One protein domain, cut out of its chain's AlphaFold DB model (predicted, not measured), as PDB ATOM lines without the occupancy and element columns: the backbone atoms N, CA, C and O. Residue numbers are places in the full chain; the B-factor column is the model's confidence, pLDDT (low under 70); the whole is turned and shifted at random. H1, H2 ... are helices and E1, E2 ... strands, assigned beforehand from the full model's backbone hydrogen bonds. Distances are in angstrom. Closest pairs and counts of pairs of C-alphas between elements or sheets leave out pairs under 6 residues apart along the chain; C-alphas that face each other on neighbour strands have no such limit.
ATOM      1  N   ASP A  29      69.495 -80.328  94.029       74.31
ATOM      2  CA  ASP A  29      69.930 -80.371  92.635       74.31
ATOM      3  C   ASP A  29      69.353 -79.167  91.886       74.31
ATOM      4  O   ASP A  29      68.166 -78.841  91.980       74.31
ATOM      5  N   ARG A  30      70.218 -78.447  91.165       79.56
ATOM      6  CA  ARG A  30      69.829 -77.281  90.364       79.56
ATOM      7  C   ARG A  30      69.508 -77.730  88.950       79.56
ATOM      8  O   ARG A  30      70.329 -78.402  88.330       79.56
ATOM      9  N   PHE A  31      68.383 -77.278  88.408       76.69
ATOM     10  CA  PHE A  31      68.061 -77.463  86.997       76.69
ATOM     11  C   PHE A  31      67.913 -76.116  86.293       76.69
ATOM     12  O   PHE A  31      67.513 -75.112  86.890       76.69
ATOM     13  N   SER A  32      68.263 -76.105  85.010       80.88
ATOM     14  CA  SER A  32      68.089 -74.963  84.124       80.88
ATOM     15  C   SER A  32      67.679 -75.461  82.747       80.88
ATOM     16  O   SER A  32      68.301 -76.371  82.199       80.88
ATOM     17  N   ILE A  33      66.615 -74.881  82.206       79.62
ATOM     18  CA  ILE A  33      66.076 -75.195  80.888       79.62
ATOM     19  C   ILE A  33      66.007 -73.887  80.116       79.62
ATOM     20  O   ILE A  33      65.449 -72.905  80.596       79.62
ATOM     21  N   ARG A  34      66.573 -73.878  78.911       82.06
ATOM     22  CA  ARG A  34      66.573 -72.715  78.027       82.06
ATOM     23  C   ARG A  34      65.926 -73.085  76.703       82.06
ATOM     24  O   ARG A  34      66.276 -74.090  76.094       82.06
ATOM     25  N   SER A  35      65.023 -72.233  76.244       77.12
ATOM     26  CA  SER A  35      64.449 -72.271  74.908       77.12
ATOM     27  C   SER A  35      64.660 -70.916  74.249       77.12
ATOM     28  O   SER A  35      64.499 -69.876  74.885       77.12
ATOM     29  N   SER A  36      64.977 -70.912  72.954       78.62
ATOM     30  CA  SER A  36      65.043 -69.678  72.160       78.62
ATOM     31  C   SER A  36      63.696 -68.950  72.064       78.62
ATOM     32  O   SER A  36      63.649 -67.836  71.550       78.62
ATOM     33  N   GLY A  37      62.617 -69.573  72.545       71.31
ATOM     34  CA  GLY A  37      61.265 -69.042  72.492       71.31
ATOM     35  C   GLY A  37      60.431 -69.653  71.379       71.31
ATOM     36  O   GLY A  37      60.948 -70.242  70.428       71.31
ATOM     37  N   ILE A  38      59.117 -69.482  71.500       70.88
ATOM     38  CA  ILE A  38      58.135 -69.800  70.471       70.88
ATOM     39  C   ILE A  38      57.481 -68.478  70.058       70.88
ATOM     40  O   ILE A  38      56.720 -67.885  70.822       70.88
ATOM     41  N   ARG A  39      57.755 -68.028  68.826       77.88
ATOM     42  CA  ARG A  39      57.185 -66.793  68.250       77.88
ATOM     43  C   ARG A  39      57.466 -65.585  69.162       77.88
ATOM     44  O   ARG A  39      58.626 -65.326  69.471       77.88
ATOM     45  N   ASP A  40      56.433 -64.875  69.613       77.19
ATOM     46  CA  ASP A  40      56.582 -63.640  70.393       77.19
ATOM     47  C   ASP A  40      56.724 -63.878  71.903       77.19
ATOM     48  O   ASP A  40      56.674 -62.920  72.677       77.19
ATOM     49  N   SER A  41      56.911 -65.129  72.347       70.56
ATOM     50  CA  SER A  41      57.215 -65.417  73.754       70.56
ATOM     51  C   SER A  41      58.553 -64.821  74.204       70.56
ATOM     52  O   SER A  41      58.785 -64.677  75.402       70.56
ATOM     53  N   GLY A  42      59.449 -64.515  73.256       79.56
ATOM     54  CA  GLY A  42      60.856 -64.233  73.540       79.56
ATOM     55  C   GLY A  42      61.589 -65.468  74.069       79.56
ATOM     56  O   GLY A  42      61.006 -66.552  74.157       79.56
ATOM     57  N   SER A  43      62.867 -65.298  74.415       83.62
ATOM     58  CA  SER A  43      63.655 -66.348  75.074       83.62
ATOM     59  C   SER A  43      62.959 -66.793  76.356       83.62
ATOM     60  O   SER A  43      62.463 -65.957  77.111       83.62
ATOM     61  N   ILE A  44      62.932 -68.104  76.585       83.31
ATOM     62  CA  ILE A  44      62.356 -68.694  77.790       83.31
ATOM     63  C   ILE A  44      63.476 -69.351  78.579       83.31
ATOM     64  O   ILE A  44      64.196 -70.201  78.050       83.31
ATOM     65  N   GLU A  45      63.597 -68.992  79.850       87.44
ATOM     66  CA  GLU A  45      64.491 -69.669  80.783       87.44
ATOM     67  C   GLU A  45      63.725 -70.139  82.006       87.44
ATOM     68  O   GLU A  45      62.955 -69.391  82.593       87.44
ATOM     69  N   ILE A  46      63.942 -71.381  82.411       84.69
ATOM     70  CA  ILE A  46      63.340 -71.955  83.607       84.69
ATOM     71  C   ILE A  46      64.480 -72.421  84.488       84.69
ATOM     72  O   ILE A  46      65.276 -73.266  84.087       84.69
ATOM     73  N   HIS A  47      64.553 -71.873  85.691       87.38
ATOM     74  CA  HIS A  47      65.555 -72.217  86.689       87.38
ATOM     75  C   HIS A  47      64.855 -72.733  87.929       87.38
ATOM     76  O   HIS A  47      63.821 -72.201  88.324       87.38
ATOM     77  N   GLY A  48      65.431 -73.726  88.586       84.56
ATOM     78  CA  GLY A  48      64.903 -74.167  89.863       84.56
ATOM     79  C   GLY A  48      65.869 -75.017  90.659       84.56
ATOM     80  O   GLY A  48      66.976 -75.350  90.223       84.56
ATOM     81  N   GLN A  49      65.429 -75.331  91.866       83.81
ATOM     82  CA  GLN A  49      66.126 -76.182  92.814       83.81
ATOM     83  C   GLN A  49      65.169 -77.263  93.269       83.81
ATOM     84  O   GLN A  49      64.034 -76.974  93.649       83.81
ATOM     85  N   GLN A  50      65.646 -78.495  93.262       78.31
ATOM     86  CA  GLN A  50      64.915 -79.661  93.713       78.31
ATOM     87  C   GLN A  50      65.601 -80.207  94.959       78.31
ATOM     88  O   GLN A  50      66.815 -80.362  94.955       78.31
ATOM     89  N   ARG A  51      64.863 -80.474  96.037       77.31
ATOM     90  CA  ARG A  51      65.414 -81.105  97.245       77.31
ATOM     91  C   ARG A  51      65.810 -82.551  96.948       77.31
ATOM     92  O   ARG A  51      65.296 -83.158  96.015       77.31
ATOM     93  N   SER A  52      66.623 -83.144  97.814       72.06
ATOM     94  CA  SER A  52      66.940 -84.580  97.789       72.06
ATOM     95  C   SER A  52      65.706 -85.492  97.876       72.06
ATOM     96  O   SER A  52      65.741 -86.615  97.382       72.06
ATOM     97  N   SER A  53      64.597 -85.008  98.452       71.00
ATOM     98  CA  SER A  53      63.288 -85.684  98.437       71.00
ATOM     99  C   SER A  53      62.636 -85.734  97.051       71.00
ATOM    100  O   SER A  53      61.691 -86.490  96.844       71.00
ATOM    101  N   GLY A  54      63.122 -84.923  96.115       69.06
ATOM    102  CA  GLY A  54      62.544 -84.719  94.800       69.06
ATOM    103  C   GLY A  54      61.556 -83.549  94.726       69.06
ATOM    104  O   GLY A  54      61.081 -83.225  93.648       69.06
ATOM    105  N   GLU A  55      61.241 -82.863  95.819       73.56
ATOM    106  CA  GLU A  55      60.321 -81.717  95.776       73.56
ATOM    107  C   GLU A  55      60.981 -80.475  95.165       73.56
ATOM    108  O   GLU A  55      62.137 -80.165  95.467       73.56
ATOM    109  N   ILE A  56      60.242 -79.714  94.353       76.75
ATOM    110  CA  ILE A  56      60.742 -78.444  93.813       76.75
ATOM    111  C   ILE A  56      60.725 -77.384  94.925       76.75
ATOM    112  O   ILE A  56      59.672 -76.929  95.360       76.75
ATOM    113  N   ALA A  57      61.904 -76.967  95.384       78.75
ATOM    114  CA  ALA A  57      62.081 -75.968  96.439       78.75
ATOM    115  C   ALA A  57      61.882 -74.533  95.940       78.75
ATOM    116  O   ALA A  57      61.375 -73.678  96.669       78.75
ATOM    117  N   ASN A  58      62.320 -74.254  94.713       83.50
ATOM    118  CA  ASN A  58      62.075 -72.993  94.025       83.50
ATOM    119  C   ASN A  58      62.034 -73.201  92.515       83.50
ATOM    120  O   ASN A  58      62.646 -74.122  91.973       83.50
ATOM    121  N   MET A  59      61.299 -72.313  91.855       85.25
ATOM    122  CA  MET A  59      61.275 -72.209  90.411       85.25
ATOM    123  C   MET A  59      61.156 -70.733  90.031       85.25
ATOM    124  O   MET A  59      60.442 -69.957  90.668       85.25
ATOM    125  N   GLN A  60      61.881 -70.350  88.996       89.69
ATOM    126  CA  GLN A  60      61.874 -69.031  88.398       89.69
ATOM    127  C   GLN A  60      61.767 -69.212  86.894       89.69
ATOM    128  O   GLN A  60      62.473 -70.037  86.315       89.69
ATOM    129  N   ILE A  61      60.890 -68.438  86.270       87.94
ATOM    130  CA  ILE A  61      60.640 -68.511  84.837       87.94
ATOM    131  C   ILE A  61      60.855 -67.128  84.245       87.94
ATOM    132  O   ILE A  61      60.250 -66.156  84.682       87.94
ATOM    133  N   GLU A  62      61.716 -67.035  83.247       89.88
ATOM    134  CA  GLU A  62      61.845 -65.874  82.386       89.88
ATOM    135  C   GLU A  62      61.067 -66.136  81.100       89.88
ATOM    136  O   GLU A  62      61.302 -67.135  80.425       89.88
ATOM    137  N   ALA A  63      60.113 -65.266  80.787       88.50
ATOM    138  CA  ALA A  63      59.324 -65.299  79.561       88.50
ATOM    139  C   ALA A  63      58.805 -63.887  79.265       88.50
ATOM    140  O   ALA A  63      58.701 -63.057  80.166       88.50
ATOM    141  N   PHE A  64      58.482 -63.578  78.009       88.62
ATOM    142  CA  PHE A  64      57.984 -62.253  77.610       88.62
ATOM    143  C   PHE A  64      58.926 -61.093  77.994       88.62
ATOM    144  O   PHE A  64      58.483 -59.965  78.202       88.62
ATOM    145  N   GLY A  65      60.229 -61.370  78.128       86.44
ATOM    146  CA  GLY A  65      61.229 -60.403  78.597       86.44
ATOM    147  C   GLY A  65      61.091 -60.016  80.075       86.44
ATOM    148  O   GLY A  65      61.553 -58.947  80.472       86.44
ATOM    149  N   ARG A  66      60.413 -60.838  80.886       88.69
ATOM    150  CA  ARG A  66      60.179 -60.606  82.315       88.69
ATOM    151  C   ARG A  66      60.481 -61.862  83.120       88.69
ATOM    152  O   ARG A  66      60.317 -62.979  82.643       88.69
ATOM    153  N   GLN A  67      60.869 -61.652  84.370       90.25
ATOM    154  CA  GLN A  67      61.095 -62.711  85.341       90.25
ATOM    155  C   GLN A  67      59.853 -62.906  86.220       90.25
ATOM    156  O   GLN A  67      59.328 -61.945  86.785       90.25
ATOM    157  N   PHE A  68      59.431 -64.156  86.371       87.12
ATOM    158  CA  PHE A  68      58.320 -64.601  87.201       87.12
ATOM    159  C   PHE A  68      58.839 -65.566  88.269       87.12
ATOM    160  O   PHE A  68      59.490 -66.566  87.961       87.12
ATOM    161  N   GLU A  69      58.561 -65.261  89.534       85.62
ATOM    162  CA  GLU A  69      58.863 -66.154  90.652       85.62
ATOM    163  C   GLU A  69      57.655 -67.051  90.921       85.62
ATOM    164  O   GLU A  69      56.520 -66.576  91.009       85.62
ATOM    165  N   PHE A  70      57.890 -68.357  91.024       80.81
ATOM    166  CA  PHE A  70      56.808 -69.309  91.216       80.81
ATOM    167  C   PHE A  70      56.288 -69.263  92.661       80.81
ATOM    168  O   PHE A  70      57.092 -69.348  93.597       80.81
ATOM    169  N   PRO A  71      54.965 -69.159  92.890       78.00
ATOM    170  CA  PRO A  71      54.423 -69.095  94.241       78.00
ATOM    171  C   PRO A  71      54.757 -70.366  95.026       78.00
ATOM    172  O   PRO A  71      54.438 -71.472  94.589       78.00
ATOM    173  N   ARG A  72      55.350 -70.224  96.218       72.81
ATOM    174  CA  ARG A  72      55.745 -71.379  97.052       72.81
ATOM    175  C   ARG A  72      54.576 -72.296  97.400       72.81
ATOM    176  O   ARG A  72      54.772 -73.491  97.567       72.81
ATOM    177  N   GLN A  73      53.372 -71.741  97.501       70.88
ATOM    178  CA  GLN A  73      52.152 -72.504  97.746       70.88
ATOM    179  C   GLN A  73      51.886 -73.512  96.621       70.88
ATOM    180  O   GLN A  73      51.488 -74.633  96.903       70.88
ATOM    181  N   LEU A  74      52.175 -73.132  95.371       69.44
ATOM    182  CA  LEU A  74      52.010 -73.993  94.198       69.44
ATOM    183  C   LEU A  74      53.173 -74.979  94.055       69.44
ATOM    184  O   LEU A  74      52.986 -76.060  93.514       69.44
ATOM    185  N   LEU A  75      54.357 -74.646  94.587       69.12
ATOM    186  CA  LEU A  75      55.509 -75.555  94.631       69.12
ATOM    187  C   LEU A  75      55.261 -76.795  95.508       69.12
ATOM    188  O   LEU A  75      55.774 -77.865  95.201       69.12
ATOM    189  N   GLY A  76      54.456 -76.671  96.568       61.94
ATOM    190  CA  GLY A  76      54.091 -77.798  97.436       61.94
ATOM    191  C   GLY A  76      53.238 -78.867  96.744       61.94
ATOM    192  O   GLY A  76      53.224 -80.014  97.179       61.94
ATOM    193  N   GLU A  77      52.567 -78.517  95.643       60.97
ATOM    194  CA  GLU A  77      51.837 -79.468  94.792       60.97
ATOM    195  C   GLU A  77      52.786 -80.229  93.844       60.97
ATOM    196  O   GLU A  77      52.407 -81.227  93.231       60.97
ATOM    197  N   LEU A  78      54.048 -79.794  93.748       60.00
ATOM    198  CA  LEU A  78      55.059 -80.328  92.841       60.00
ATOM    199  C   LEU A  78      55.874 -81.424  93.528       60.00
ATOM    200  O   LEU A  78      57.087 -81.303  93.714       60.00
ATOM    201  N   SER A  79      55.230 -82.541  93.870       56.25
ATOM    202  CA  SER A  79      55.929 -83.782  94.246       56.25
ATOM    203  C   SER A  79      56.523 -84.471  93.005       56.25
ATOM    204  O   SER A  79      56.257 -85.639  92.708       56.25
ATOM    205  N   VAL A  80      57.291 -83.720  92.218       58.72
ATOM    206  CA  VAL A  80      57.922 -84.182  90.984       58.72
ATOM    207  C   VAL A  80      59.228 -84.859  91.360       58.72
ATOM    208  O   VAL A  80      60.274 -84.237  91.299       58.72
ATOM    209  N   ASN A  81      59.182 -86.139  91.738       56.75
ATOM    210  CA  ASN A  81      60.361 -86.833  92.266       56.75
ATOM    211  C   ASN A  81      61.608 -86.704  91.384       56.75
ATOM    212  O   ASN A  81      62.691 -86.670  91.946       56.75
ATOM    213  N   HIS A  82      61.463 -86.592  90.056       61.22
ATOM    214  CA  HIS A  82      62.503 -86.183  89.104       61.22
ATOM    215  C   HIS A  82      61.860 -85.470  87.901       61.22
ATOM    216  O   HIS A  82      60.938 -86.011  87.281       61.22
ATOM    217  N   LEU A  83      62.371 -84.286  87.550       64.06
ATOM    218  CA  LEU A  83      62.081 -83.631  86.272       64.06
ATOM    219  C   LEU A  83      62.773 -84.414  85.155       64.06
ATOM    220  O   LEU A  83      63.998 -84.496  85.139       64.06
ATOM    221  N   GLN A  84      62.001 -85.001  84.239       65.44
ATOM    222  CA  GLN A  84      62.575 -85.736  83.105       65.44
ATOM    223  C   GLN A  84      62.289 -85.075  81.766       65.44
ATOM    224  O   GLN A  84      63.180 -85.024  80.923       65.44
ATOM    225  N   ASP A  85      61.072 -84.570  81.573       70.62
ATOM    226  CA  ASP A  85      60.684 -83.938  80.317       70.62
ATOM    227  C   ASP A  85      59.830 -82.693  80.568       70.62
ATOM    228  O   ASP A  85      59.044 -82.628  81.521       70.62
ATOM    229  N   LEU A  86      60.025 -81.689  79.717       77.25
ATOM    230  CA  LEU A  86      59.357 -80.401  79.777       77.25
ATOM    231  C   LEU A  86      58.944 -79.978  78.371       77.25
ATOM    232  O   LEU A  86      59.769 -79.857  77.467       77.25
ATOM    233  N   GLN A  87      57.658 -79.688  78.214       82.94
ATOM    234  CA  GLN A  87      57.066 -79.242  76.962       82.94
ATOM    235  C   GLN A  87      56.596 -77.796  77.090       82.94
ATOM    236  O   GLN A  87      56.004 -77.404  78.095       82.94
ATOM    237  N   LEU A  88      56.862 -77.003  76.055       82.94
ATOM    238  CA  LEU A  88      56.463 -75.603  75.969       82.94
ATOM    239  C   LEU A  88      55.397 -75.450  74.886       82.94
ATOM    240  O   LEU A  88      55.606 -75.877  73.751       82.94
ATOM    241  N   PHE A  89      54.292 -74.785  75.213       83.94
ATOM    242  CA  PHE A  89      53.281 -74.367  74.244       83.94
ATOM    243  C   PHE A  89      53.045 -72.866  74.370       83.94
ATOM    244  O   PHE A  89      53.145 -72.298  75.452       83.94
ATOM    245  N   TYR A  90      52.732 -72.212  73.259       83.25
ATOM    246  CA  TYR A  90      52.521 -70.770  73.218       83.25
ATOM    247  C   TYR A  90      51.183 -70.451  72.565       83.25
ATOM    248  O   TYR A  90      50.920 -70.890  71.442       83.25
ATOM    249  N   ASP A  91      50.380 -69.655  73.260       82.62
ATOM    250  CA  ASP A  91      49.170 -69.040  72.736       82.62
ATOM    251  C   ASP A  91      49.437 -67.541  72.502       82.62
ATOM    252  O   ASP A  91      49.755 -66.820  73.457       82.62
ATOM    253  N   PRO A  92      49.328 -67.044  71.254       78.44
ATOM    254  CA  PRO A  92      49.517 -65.631  70.941       78.44
ATOM    255  C   PRO A  92      48.441 -64.708  71.526       78.44
ATOM    256  O   PRO A  92      48.600 -63.492  71.454       78.44
ATOM    257  N   GLY A  93      47.364 -65.244  72.098       75.38
ATOM    258  CA  GLY A  93      46.355 -64.450  72.784       75.38
ATOM    259  C   GLY A  93      45.405 -63.698  71.852       75.38
ATOM    260  O   GLY A  93      44.669 -62.836  72.323       75.38
ATOM    261  N   GLU A  94      45.372 -64.028  70.553       64.69
ATOM    262  CA  GLU A  94      44.576 -63.313  69.535       64.69
ATOM    263  C   GLU A  94      43.065 -63.266  69.848       64.69
ATOM    264  O   GLU A  94      42.354 -62.414  69.318       64.69
ATOM    265  N   MET A  95      42.568 -64.143  70.731       57.00
ATOM    266  CA  MET A  95      41.164 -64.185  71.174       57.00
ATOM    267  C   MET A  95      40.990 -64.220  72.706       57.00
ATOM    268  O   MET A  95      39.889 -64.467  73.196       57.00
ATOM    269  N   SER A  96      42.057 -63.990  73.479       64.56
ATOM    270  CA  SER A  96      42.077 -64.158  74.939       64.56
ATOM    271  C   SER A  96      42.109 -62.802  75.656       64.56
ATOM    272  O   SER A  96      42.943 -61.948  75.363       64.56
ATOM    273  N   LEU A  97      41.240 -62.614  76.660       64.25
ATOM    274  CA  LEU A  97      41.279 -61.441  77.556       64.25
ATOM    275  C   LEU A  97      42.558 -61.382  78.406       64.25
ATOM    276  O   LEU A  97      42.867 -60.348  78.993       64.25
ATOM    277  N   ASN A  98      43.292 -62.490  78.475       72.12
ATOM    278  CA  ASN A  98      44.476 -62.645  79.303       72.12
ATOM    279  C   ASN A  98      45.772 -62.351  78.533       72.12
ATOM    280  O   ASN A  98      46.841 -62.461  79.131       72.12
ATOM    281  N   GLY A  99      45.684 -61.968  77.253       85.44
ATOM    282  CA  GLY A  99      46.840 -61.697  76.399       85.44
ATOM    283  C   GLY A  99      47.577 -62.970  75.982       85.44
ATOM    284  O   GLY A  99      46.981 -64.052  75.947       85.44
ATOM    285  N   LYS A 100      48.867 -62.825  75.660       88.75
ATOM    286  CA  LYS A 100      49.782 -63.930  75.322       88.75
ATOM    287  C   LYS A 100      49.979 -64.859  76.512       88.75
ATOM    288  O   LYS A 100      50.171 -64.382  77.632       88.75
ATOM    289  N   ILE A 101      50.004 -66.169  76.267       89.56
ATOM    290  CA  ILE A 101      50.159 -67.186  77.315       89.56
ATOM    291  C   ILE A 101      51.246 -68.190  76.933       89.56
ATOM    292  O   ILE A 101      51.260 -68.747  75.836       89.56
ATOM    293  N   LEU A 102      52.161 -68.430  77.868       87.06
ATOM    294  CA  LEU A 102      53.127 -69.513  77.834       87.06
ATOM    295  C   LEU A 102      52.597 -70.648  78.702       87.06
ATOM    296  O   LEU A 102      52.364 -70.468  79.895       87.06
ATOM    297  N   TYR A 103      52.462 -71.820  78.105       87.00
ATOM    298  CA  TYR A 103      52.149 -73.054  78.796       87.00
ATOM    299  C   TYR A 103      53.414 -73.887  78.942       87.00
ATOM    300  O   TYR A 103      54.156 -74.088  77.979       87.00
ATOM    301  N   ILE A 104      53.645 -74.391  80.144       84.44
ATOM    302  CA  ILE A 104      54.759 -75.269  80.474       84.44
ATOM    303  C   ILE A 104      54.145 -76.531  81.051       84.44
ATOM    304  O   ILE A 104      53.471 -76.483  82.078       84.44
ATOM    305  N   ARG A 105      54.369 -77.658  80.387       82.94
ATOM    306  CA  ARG A 105      53.966 -78.968  80.880       82.94
ATOM    307  C   ARG A 105      55.195 -79.727  81.338       82.94
ATOM    308  O   ARG A 105      56.169 -79.833  80.602       82.94
ATOM    309  N   ILE A 106      55.140 -80.245  82.552       78.75
ATOM    310  CA  ILE A 106      56.219 -80.992  83.178       78.75
ATOM    311  C   ILE A 106      55.764 -82.437  83.343       78.75
ATOM    312  O   ILE A 106      54.783 -82.718  84.035       78.75
ATOM    313  N   HIS A 107      56.517 -83.351  82.739       75.44
ATOM    314  CA  HIS A 107      56.311 -84.782  82.891       75.44
ATOM    315  C   HIS A 107      57.223 -85.320  83.984       75.44
ATOM    316  O   HIS A 107      58.445 -85.130  83.965       75.44
ATOM    317  N   SER A 108      56.617 -86.034  84.928       69.81
ATOM    318  CA  SER A 108      57.340 -86.655  86.027       69.81
ATOM    319  C   SER A 108      57.050 -88.145  86.121       69.81
ATOM    320  O   SER A 108      55.933 -88.621  85.901       69.81
ATOM    321  N   TYR A 109      58.094 -88.897  86.449       66.06
ATOM    322  CA  TYR A 109      58.020 -90.335  86.659       66.06
ATOM    323  C   TYR A 109      58.634 -90.667  88.008       66.06
ATOM    324  O   TYR A 109      59.661 -90.113  88.395       66.06
ATOM    325  N   ASN A 110      58.023 -91.616  88.708       66.38
ATOM    326  CA  ASN A 110      58.574 -92.185  89.926       66.38
ATOM    327  C   ASN A 110      58.696 -93.696  89.752       66.38
ATOM    328  O   ASN A 110      57.682 -94.373  89.597       66.38
ATOM    329  N   SER A 111      59.921 -94.222  89.751       65.75
ATOM    330  CA  SER A 111      60.186 -95.662  89.591       65.75
ATOM    331  C   SER A 111      59.477 -96.292  88.378       65.75
ATOM    332  O   SER A 111      58.917 -97.381  88.469       65.75
ATOM    333  N   GLY A 112      59.447 -95.579  87.246       65.75
ATOM    334  CA  GLY A 112      58.775 -96.020  86.014       65.75
ATOM    335  C   GLY A 112      57.256 -95.802  85.980       65.75
ATOM    336  O   GLY A 112      56.637 -96.022  84.944       65.75
ATOM    337  N   ILE A 113      56.648 -95.324  87.070       67.31
ATOM    338  CA  ILE A 113      55.227 -94.965  87.123       67.31
ATOM    339  C   ILE A 113      55.073 -93.496  86.724       67.31
ATOM    340  O   ILE A 113      55.659 -92.613  87.358       67.31
ATOM    341  N   ARG A 114      54.269 -93.237  85.686       71.06
ATOM    342  CA  ARG A 114      53.900 -91.881  85.258       71.06
ATOM    343  C   ARG A 114      53.061 -91.216  86.347       71.06
ATOM    344  O   ARG A 114      52.062 -91.783  86.794       71.06
ATOM    345  N   ARG A 115      53.483 -90.039  86.791       72.88
ATOM    346  CA  ARG A 115      52.695 -89.180  87.680       72.88
ATOM    347  C   ARG A 115      51.799 -88.254  86.849       72.88
ATOM    348  O   ARG A 115      52.017 -88.152  85.642       72.88
ATOM    349  N   PRO A 116      50.799 -87.618  87.479       71.25
ATOM    350  CA  PRO A 116      50.040 -86.551  86.846       71.25
ATOM    351  C   PRO A 116      50.955 -85.502  86.209       71.25
ATOM    352  O   PRO A 116      52.010 -85.175  86.766       71.25
ATOM    353  N   ASP A 117      50.563 -85.005  85.040       75.94
ATOM    354  CA  ASP A 117      51.327 -83.961  84.367       75.94
ATOM    355  C   ASP A 117      51.051 -82.640  85.069       75.94
ATOM    356  O   ASP A 117      49.898 -82.236  85.234       75.94
ATOM    357  N   LEU A 118      52.111 -81.933  85.440       77.75
ATOM    358  CA  LEU A 118      51.947 -80.578  85.926       77.75
ATOM    359  C   LEU A 118      51.865 -79.649  84.729       77.75
ATOM    360  O   LEU A 118      52.783 -79.602  83.910       77.75
ATOM    361  N   SER A 119      50.806 -78.862  84.674       84.38
ATOM    362  CA  SER A 119      50.663 -77.811  83.686       84.38
ATOM    363  C   SER A 119      50.667 -76.451  84.371       84.38
ATOM    364  O   SER A 119      49.994 -76.210  85.372       84.38
ATOM    365  N   ILE A 120      51.478 -75.563  83.819       86.44
ATOM    366  CA  ILE A 120      51.683 -74.196  84.264       86.44
ATOM    367  C   ILE A 120      51.279 -73.303  83.100       86.44
ATOM    368  O   ILE A 120      51.736 -73.519  81.982       86.44
ATOM    369  N   ALA A 121      50.474 -72.279  83.353       89.06
ATOM    370  CA  ALA A 121      50.223 -71.213  82.393       89.06
ATOM    371  C   ALA A 121      50.668 -69.879  82.981       89.06
ATOM    372  O   ALA A 121      50.291 -69.536  84.100       89.06
ATOM    373  N   ILE A 122      51.454 -69.127  82.218       89.12
ATOM    374  CA  ILE A 122      51.912 -67.785  82.573       89.12
ATOM    375  C   ILE A 122      51.501 -66.859  81.451       89.12
ATOM    376  O   ILE A 122      51.887 -67.079  80.304       89.12
ATOM    377  N   ASN A 123      50.739 -65.818  81.765       90.44
ATOM    378  CA  ASN A 123      50.462 -64.785  80.776       90.44
ATOM    379  C   ASN A 123      51.457 -63.622  80.845       90.44
ATOM    380  O   ASN A 123      52.174 -63.447  81.830       90.44
ATOM    381  N   GLU A 124      51.477 -62.788  79.808       87.00
ATOM    382  CA  GLU A 124      52.372 -61.619  79.729       87.00
ATOM    383  C   GLU A 124      52.165 -60.594  80.865       87.00
ATOM    384  O   GLU A 124      53.073 -59.827  81.215       87.00
ATOM    385  N   ASN A 125      50.995 -60.631  81.508       87.25
ATOM    386  CA  ASN A 125      50.661 -59.804  82.667       87.25
ATOM    387  C   ASN A 125      51.242 -60.346  83.986       87.25
ATOM    388  O   ASN A 125      51.284 -59.613  84.976       87.25
ATOM    389  N   GLY A 126      51.736 -61.587  84.002       84.00
ATOM    390  CA  GLY A 126      52.322 -62.253  85.167       84.00
ATOM    391  C   GLY A 126      51.335 -63.021  86.037       84.00
ATOM    392  O   GLY A 126      51.660 -63.362  87.171       84.00
ATOM    393  N   GLN A 127      50.136 -63.302  85.529       88.06
ATOM    394  CA  GLN A 127      49.217 -64.243  86.160       88.06
ATOM    395  C   GLN A 127      49.725 -65.661  85.915       88.06
ATOM    396  O   GLN A 127      50.003 -66.037  84.774       88.06
ATOM    397  N   ILE A 128      49.844 -66.425  86.999       86.19
ATOM    398  CA  ILE A 128      50.334 -67.800  86.992       86.19
ATOM    399  C   ILE A 128      49.181 -68.711  87.400       86.19
ATOM    400  O   ILE A 128      48.578 -68.521  88.457       86.19
ATOM    401  N   TYR A 129      48.900 -69.705  86.567       86.19
ATOM    402  CA  TYR A 129      47.922 -70.756  86.820       86.19
ATOM    403  C   TYR A 129      48.634 -72.098  86.852       86.19
ATOM    404  O   TYR A 129      49.518 -72.348  86.034       86.19
ATOM    405  N   VAL A 130      48.240 -72.956  87.786       82.88
ATOM    406  CA  VAL A 130      48.832 -74.281  87.970       82.88
ATOM    407  C   VAL A 130      47.713 -75.288  88.141       82.88
ATOM    408  O   VAL A 130      46.747 -75.029  88.858       82.88
ATOM    409  N   TRP A 131      47.829 -76.411  87.445       82.44
ATOM    410  CA  TRP A 131      46.937 -77.548  87.606       82.44
ATOM    411  C   TRP A 131      47.677 -78.851  87.320       82.44
ATOM    412  O   TRP A 131      48.706 -78.878  86.642       82.44
ATOM    413  N   SER A 132      47.125 -79.933  87.850       76.69
ATOM    414  CA  SER A 132      47.595 -81.295  87.638       76.69
ATOM    415  C   SER A 132      46.582 -82.036  86.767       76.69
ATOM    416  O   SER A 132      45.387 -81.980  87.058       76.69
ATOM    417  N   GLU A 133      47.054 -82.728  85.728       66.06
ATOM    418  CA  GLU A 133      46.251 -83.610  84.855       66.06
ATOM    419  C   GLU A 133      46.453 -85.091  85.177       66.06
ATOM    420  O   GLU A 133      47.627 -85.525  85.251       66.06
TER     421      GLU A 133
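Overview. This is residues 29 to 133 of the 133 residues of an uncharacterized protein of Gammaproteobacteria bacterium (UniProt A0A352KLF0). Look for two antiparallel sheets of four strands that are loosely and partly face to face, like a sandwich with a gap between its layers. Each sheet is a meander, every strand the antiparallel neighbour of the one before, and the small helix H1 sits at one side, grazing both. The printed part has 105 residues, with eight named strands and one named helix in the order E1 E2 E3 E4 H1 E5 E6 E7 E8; the sheets run E1 - E2 - E3 - E4 and E5 - E6 - E7 - E8, and the class is mostly strand. It is compact, with a radius of gyration of the C-alphas of 13.5 A, and elongated, spanning 41 by 25 by 24 A.

Arrangement. Start at the longest strand, E6, residues 101 to 110, an inner strand of a twisted sheet. Its hairpin with E5, residues 83 to 91, shows N 89 and O 103 at 2.9 A. On the other side of E6 is E7, residues 118 to 123, antiparallel at 164 degrees, with N 104 and O 120 at 2.8 A. E7 pairs in turn with the edge strand E8, residues 128 to 132, where N 121 and O 129 are 2.8 A apart. Residues 109 to 110 of E6 also pair with residues 113 to 114. Now go to the second sheet, twisted, its C-alphas up to 4.1 A off the best plane. E1, residues 29 to 35, and E2, residues 44 to 51, have N 33 and O 46 at 2.8 A. E2 and E3, residues 56 to 63, have N 47 and O 60 at 2.8 A. E3 and E4, residues 66 to 69, have N 61 and O 68 at 2.9 A. Between the sheets, the closest C-alphas of E3 and E6, those of Ala 63 and Leu 102, are 7.7 A apart. E3 and E7 are only just apart, at 8.4 A. H1, residues 72 to 75, only grazes each sheet; its closest C-alphas are Leu 75 to Ile 56 of E3, 6.0 A, and Leu 74 to Val 130 of E8, 7.0 A. H1 is too short for an O i to N i+4 pair, and its 1 O i to N i+3 pair is within hydrogen-bond range.

Along the chain. Find C-alpha 101 at (50.159, -67.186, 77.315); from there E6 runs 29.2 A to C-alpha 110. E5 covers 23.7 A, E7 16.7 A and E8 13.8 A, ending at C-alpha 132, (47.595, -81.295, 87.638). The other sheet begins at C-alpha 29, (69.930, -80.371, 92.635), where E1 starts its 20.2 A; E2 covers 23.3 A, E3 19.4 A and E4 10.1 A. H1 covers 4.8 A.

Size, cuts and confidence. The two C-alphas farthest apart are those of Ser 52 and Met 95, 42.3 A. The printed part has no cut and no long link, and ends at the chain's last residue, 133. The mean pLDDT of the printed part is 77.5; look for values under 70 at residue 54, residues 74 to 84, 94 to 97 and 108 to 113, and residue 133.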